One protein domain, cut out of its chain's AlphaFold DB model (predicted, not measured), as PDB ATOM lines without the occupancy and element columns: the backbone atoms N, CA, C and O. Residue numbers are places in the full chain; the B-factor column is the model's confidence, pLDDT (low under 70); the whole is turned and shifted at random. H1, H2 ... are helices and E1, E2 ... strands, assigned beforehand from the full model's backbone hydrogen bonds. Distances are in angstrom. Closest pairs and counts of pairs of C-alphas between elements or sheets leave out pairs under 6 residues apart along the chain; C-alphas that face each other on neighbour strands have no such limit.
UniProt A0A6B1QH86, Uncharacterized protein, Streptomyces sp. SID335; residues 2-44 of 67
ATOM      1  N   LYS A   2     -50.066   0.688  11.630       70.25
ATOM      2  CA  LYS A   2     -48.972  -0.085  11.027       70.25
ATOM      3  C   LYS A   2     -49.088  -1.531  11.527       70.25
ATOM      4  O   LYS A   2     -49.145  -1.706  12.745       70.25
ATOM      5  N   PRO A   3     -49.186  -2.535  10.641       77.00
ATOM      6  CA  PRO A   3     -49.263  -3.922  11.074       77.00
ATOM      7  C   PRO A   3     -47.998  -4.296  11.868       77.00
ATOM      8  O   PRO A   3     -46.916  -3.783  11.562       77.00
ATOM      9  N   PRO A   4     -48.118  -5.158  12.894       83.88
ATOM     10  CA  PRO A   4     -46.974  -5.592  13.683       83.88
ATOM     11  C   PRO A   4     -45.961  -6.320  12.800       83.88
ATOM     12  O   PRO A   4     -46.330  -7.061  11.885       83.88
ATOM     13  N   THR A   5     -44.677  -6.108  13.079       89.62
ATOM     14  CA  THR A   5     -43.590  -6.753  12.332       89.62
ATOM     15  C   THR A   5     -43.595  -8.266  12.557       89.62
ATOM     16  O   THR A   5     -44.134  -8.756  13.551       89.62
ATOM     17  N   ALA A   6     -42.945  -9.030  11.674       88.88
ATOM     18  CA  ALA A   6     -42.842 -10.485  11.832       88.88
ATOM     19  C   ALA A   6     -42.218 -10.889  13.184       88.88
ATOM     20  O   ALA A   6     -42.688 -11.818  13.834       88.88
ATOM     21  N   ALA A   7     -41.205 -10.149  13.648       88.81
ATOM     22  CA  ALA A   7     -40.597 -10.375  14.958       88.81
ATOM     23  C   ALA A   7     -41.577 -10.103  16.113       88.81
ATOM     24  O   ALA A   7     -41.634 -10.878  17.061       88.81
ATOM     25  N   GLN A   8     -42.379  -9.039  16.022       91.69
ATOM     26  CA  GLN A   8     -43.410  -8.736  17.018       91.69
ATOM     27  C   GLN A   8     -44.497  -9.811  17.055       91.69
ATOM     28  O   GLN A   8     -44.889 -10.234  18.137       91.69
ATOM     29  N   ARG A   9     -44.943 -10.285  15.887       91.56
ATOM     30  CA  ARG A   9     -45.944 -11.355  15.780       91.56
ATOM     31  C   ARG A   9     -45.487 -12.636  16.470       91.56
ATOM     32  O   ARG A   9     -46.242 -13.161  17.274       91.56
ATOM     33  N   ARG A  10     -44.238 -13.066  16.262       91.88
ATOM     34  CA  ARG A  10     -43.678 -14.258  16.930       91.88
ATOM     35  C   ARG A  10     -43.698 -14.157  18.455       91.88
ATOM     36  O   ARG A  10     -43.949 -15.139  19.137       91.88
ATOM     37  N   ILE A  11     -43.444 -12.969  19.003       94.44
ATOM     38  CA  ILE A  11     -43.460 -12.749  20.458       94.44
ATOM     39  C   ILE A  11     -44.888 -12.778  21.004       94.44
ATOM     40  O   ILE A  11     -45.124 -13.305  22.085       94.44
ATOM     41  N   ILE A  12     -45.834 -12.214  20.251       94.38
ATOM     42  CA  ILE A  12     -47.260 -12.249  20.581       94.38
ATOM     43  C   ILE A  12     -47.789 -13.691  20.536       94.38
ATOM     44  O   ILE A  12     -48.527 -14.095  21.427       94.38
ATOM     45  N   GLU A  13     -47.389 -14.465  19.530       92.88
ATOM     46  CA  GLU A  13     -47.733 -15.880  19.371       92.88
ATOM     47  C   GLU A  13     -47.168 -16.738  20.511       92.88
ATOM     48  O   GLU A  13     -47.886 -17.548  21.088       92.88
ATOM     49  N   ALA A  14     -45.916 -16.492  20.906       92.75
ATOM     50  CA  ALA A  14     -45.257 -17.172  22.020       92.75
ATOM     51  C   ALA A  14     -45.723 -16.700  23.415       92.75
ATOM     52  O   ALA A  14     -45.150 -17.115  24.426       92.75
ATOM     53  N   ALA A  15     -46.716 -15.808  23.496       95.25
ATOM     54  CA  ALA A  15     -47.264 -15.357  24.768       95.25
ATOM     55  C   ALA A  15     -47.899 -16.518  25.542       95.25
ATOM     56  O   ALA A  15     -48.543 -17.388  24.954       95.25
ATOM     57  N   ASP A  16     -47.794 -16.485  26.874       93.12
ATOM     58  CA  ASP A  16     -48.458 -17.468  27.735       93.12
ATOM     59  C   ASP A  16     -49.961 -17.526  27.403       93.12
ATOM     60  O   ASP A  16     -50.635 -16.488  27.442       93.12
ATOM     61  N   PRO A  17     -50.517 -18.703  27.072       87.75
ATOM     62  CA  PRO A  17     -51.871 -18.781  26.554       87.75
ATOM     63  C   PRO A  17     -52.943 -18.483  27.600       87.75
ATOM     64  O   PRO A  17     -54.057 -18.113  27.227       87.75
ATOM     65  N   ARG A  18     -52.617 -18.628  28.888       88.00
ATOM     66  CA  ARG A  18     -53.542 -18.468  30.009       88.00
ATOM     67  C   ARG A  18     -53.494 -17.060  30.584       88.00
ATOM     68  O   ARG A  18     -54.528 -16.537  30.985       88.00
ATOM     69  N   THR A  19     -52.314 -16.447  30.633       89.19
ATOM     70  CA  THR A  19     -52.122 -15.129  31.256       89.19
ATOM     71  C   THR A  19     -51.776 -14.021  30.263       89.19
ATOM     72  O   THR A  19     -51.699 -12.864  30.664       89.19
ATOM     73  N   GLY A  20     -51.477 -14.346  29.003       92.81
ATOM     74  CA  GLY A  20     -50.992 -13.387  28.006       92.81
ATOM     75  C   GLY A  20     -49.612 -12.810  28.335       92.81
ATOM     76  O   GLY A  20     -49.280 -11.717  27.880       92.81
ATOM     77  N   ARG A  21     -48.817 -13.490  29.175       95.44
ATOM     78  CA  ARG A  21     -47.501 -12.998  29.605       95.44
ATOM     79  C   ARG A  21     -46.500 -13.128  28.466       95.44
ATOM     80  O   ARG A  21     -46.346 -14.200  27.888       95.44
ATOM     81  N   LEU A  22     -45.789 -12.044  28.190       95.44
ATOM     82  CA  LEU A  22     -44.771 -11.980  27.154       95.44
ATOM     83  C   LEU A  22     -43.386 -12.285  27.713       95.44
ATOM     84  O   LEU A  22     -43.055 -11.909  28.840       95.44
ATOM     85  N   SER A  23     -42.571 -12.909  26.871       92.06
ATOM     86  CA  SER A  23     -41.155 -13.165  27.118       92.06
ATOM     87  C   SER A  23     -40.347 -12.674  25.916       92.06
ATOM     88  O   SER A  23     -40.802 -12.784  24.780       92.06
ATOM     89  N   GLY A  24     -39.170 -12.100  26.151       91.00
ATOM     90  CA  GLY A  24     -38.329 -11.540  25.092       91.00
ATOM     91  C   GLY A  24     -37.338 -10.515  25.628       91.00
ATOM     92  O   GLY A  24     -37.257 -10.286  26.836       91.00
ATOM     93  N   THR A  25     -36.589  -9.882  24.725       93.31
ATOM     94  CA  THR A  25     -35.675  -8.800  25.112       93.31
ATOM     95  C   THR A  25     -36.455  -7.548  25.498       93.31
ATOM     96  O   THR A  25     -37.544  -7.289  24.981       93.31
ATOM     97  N   GLU A  26     -35.893  -6.720  26.378       91.50
ATOM     98  CA  GLU A  26     -36.568  -5.501  26.830       91.50
ATOM     99  C   GLU A  26     -36.936  -4.571  25.660       91.50
ATOM    100  O   GLU A  26     -38.045  -4.042  25.616       91.50
ATOM    101  N   ALA A  27     -36.061  -4.448  24.657       93.00
ATOM    102  CA  ALA A  27     -36.325  -3.661  23.454       93.00
ATOM    103  C   ALA A  27     -37.536  -4.181  22.657       93.00
ATOM    104  O   ALA A  27     -38.359  -3.392  22.189       93.00
ATOM    105  N   GLN A  28     -37.677  -5.504  22.527       94.31
ATOM    106  CA  GLN A  28     -38.822  -6.111  21.850       94.31
ATOM    107  C   GLN A  28     -40.127  -5.854  22.610       94.31
ATOM    108  O   GLN A  28     -41.134  -5.471  22.009       94.31
ATOM    109  N   LEU A  29     -40.102  -6.009  23.935       94.69
ATOM    110  CA  LEU A  29     -41.263  -5.765  24.787       94.69
ATOM    111  C   LEU A  29     -41.663  -4.284  24.769       94.69
ATOM    112  O   LEU A  29     -42.835  -3.961  24.580       94.69
ATOM    113  N   GLN A  30     -40.697  -3.368  24.863       94.25
ATOM    114  CA  GLN A  30     -40.953  -1.933  24.744       94.25
ATOM    115  C   GLN A  30     -41.538  -1.563  23.376       94.25
ATOM    116  O   GLN A  30     -42.423  -0.710  23.307       94.25
ATOM    117  N   ALA A  31     -41.103  -2.204  22.287       94.31
ATOM    118  CA  ALA A  31     -41.682  -1.975  20.966       94.31
ATOM    119  C   ALA A  31     -43.172  -2.364  20.912       94.31
ATOM    120  O   ALA A  31     -43.970  -1.639  20.319       94.31
ATOM    121  N   LEU A  32     -43.564  -3.460  21.572       95.00
ATOM    122  CA  LEU A  32     -44.968  -3.872  21.692       95.00
ATOM    123  C   LEU A  32     -45.785  -2.916  22.571       95.00
ATOM    124  O   LEU A  32     -46.933  -2.607  22.244       95.00
ATOM    125  N   VAL A  33     -45.189  -2.397  23.648       94.69
ATOM    126  CA  VAL A  33     -45.816  -1.379  24.506       94.69
ATOM    127  C   VAL A  33     -46.051  -0.081  23.735       94.69
ATOM    128  O   VAL A  33     -47.153   0.465  23.764       94.69
ATOM    129  N   ARG A  34     -45.062   0.384  22.963       93.75
ATOM    130  CA  ARG A  34     -45.204   1.563  22.087       93.75
ATOM    131  C   ARG A  34     -46.286   1.361  21.023       93.75
ATOM    132  O   ARG A  34     -46.997   2.305  20.693       93.75
ATOM    133  N   ALA A  35     -46.452   0.132  20.536       92.38
ATOM    134  CA  ALA A  35     -47.521  -0.247  19.615       92.38
ATOM    135  C   ALA A  35     -48.896  -0.448  20.290       92.38
ATOM    136  O   ALA A  35     -49.865  -0.752  19.599       92.38
ATOM    137  N   ARG A  36     -49.004  -0.280  21.619       94.94
ATOM    138  CA  ARG A  36     -50.215  -0.529  22.431       94.94
ATOM    139  C   ARG A  36     -50.750  -1.970  22.359       94.94
ATOM    140  O   ARG A  36     -51.906  -2.230  22.693       94.94
ATOM    141  N   LEU A  37     -49.900  -2.914  21.959       95.25
ATOM    142  CA  LEU A  37     -50.210  -4.349  21.917       95.25
ATOM    143  C   LEU A  37     -49.862  -5.052  23.234       95.25
ATOM    144  O   LEU A  37     -50.385  -6.124  23.523       95.25
ATOM    145  N   ALA A  38     -49.003  -4.430  24.039       96.44
ATOM    146  CA  ALA A  38     -48.626  -4.904  25.357       96.44
ATOM    147  C   ALA A  38     -48.647  -3.763  26.377       96.44
ATOM    148  O   ALA A  38     -48.604  -2.585  26.016       96.44
ATOM    149  N   PHE A  39     -48.665  -4.114  27.655       95.31
ATOM    150  CA  PHE A  39     -48.409  -3.192  28.753       95.31
ATOM    151  C   PHE A  39     -47.390  -3.794  29.720       95.31
ATOM    152  O   PHE A  39     -47.262  -5.015  29.836       95.31
ATOM    153  N   ARG A  40     -46.654  -2.923  30.413       94.38
ATOM    154  CA  ARG A  40     -45.682  -3.310  31.437       94.38
ATOM    155  C   ARG A  40     -46.337  -3.217  32.806       94.38
ATOM    156  O   ARG A  40     -46.960  -2.204  33.121       94.38
ATOM    157  N   HIS A  41     -46.196  -4.255  33.618       93.56
ATOM    158  CA  HIS A  41     -46.728  -4.227  34.972       93.56
ATOM    159  C   HIS A  41     -45.916  -3.251  35.850       93.56
ATOM    160  O   HIS A  41     -44.679  -3.272  35.805       93.56
ATOM    161  N   PRO A  42     -46.571  -2.388  36.649       89.06
ATOM    162  CA  PRO A  42     -45.871  -1.398  37.463       89.06
ATOM    163  C   PRO A  42     -45.063  -2.034  38.599       89.06
ATOM    164  O   PRO A  42     -44.052  -1.468  39.003       89.06
ATOM    165  N   ARG A  43     -45.460  -3.215  39.096       88.56
ATOM    166  CA  ARG A  43     -44.698  -3.919  40.135       88.56
ATOM    167  C   ARG A  43     -43.541  -4.735  39.535       88.56
ATOM    168  O   ARG A  43     -43.725  -5.356  38.482       88.56
ATOM    169  N   PRO A  44     -42.380  -4.800  40.213       81.31
ATOM    170  CA  PRO A  44     -41.340  -5.787  39.927       81.31
ATOM    171  C   PRO A  44     -41.943  -7.203  39.882       81.31
ATOM    172  O   PRO A  44     -42.828  -7.496  40.690       81.31
TER     173      PRO A  44
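Overview. This is residues 2 to 44 of the 67 residues of an uncharacterized protein of Streptomyces sp. SID335 (UniProt A0A6B1QH86). Two short helices, H1 and H2, stand crosswise to each other, with a wide loop, residues 14 to 25, leading from one to the other and a very short strand, E1, beside the end of H2. The two ends of the printed part lie far from each other, one before H1 and one beyond E1. The printed part has 43 residues, with two named helices and one named strand in the order H1, H2, E1; it is mostly helix by its named elements, though these hold 20 residues, under half. It is compact, with a radius of gyration of the C-alphas of 10.0 A, and its C-alphas span 29 by 21 by 16 A.

Arrangement. The longest helix is H2, residues 26 to 34. The strand E1, residues 38 to 40, follows it after a tight link of 3 residues; their closest C-alphas, those of Leu 32 and Ala 38, are 5.3 A apart. E1 pairs with no named strand. H1, residues 6 to 13, is close to H2 but not clearly touching it: the closest C-alphas, those of Gln 8 and Leu 32, are 6.9 A apart. The lines of H1 and H2 are about perpendicular, at 86 degrees. H1 and E1 are apart. In H1 and H2 every O i to N i+4 pair is within hydrogen-bond range.

Along the chain. H2 runs 12.1 A from C-alpha 26 at (-36.568, -5.501, 26.830) to C-alpha 34. H1 begins at C-alpha 6, at (-42.842, -10.485, 11.832), and measures 10.5 A. E1 measures 6.9 A and ends at C-alpha 40, at (-45.682, -3.310, 31.437).

Size, cuts and confidence. The C-alphas farthest apart are those of Lys 2 and Pro 44, at 30.4 A. The link from H1 to H2 is long, with 12 residues. The printed part has no cut. The mean pLDDT of the printed part is 91.4, and no printed residue is under 70.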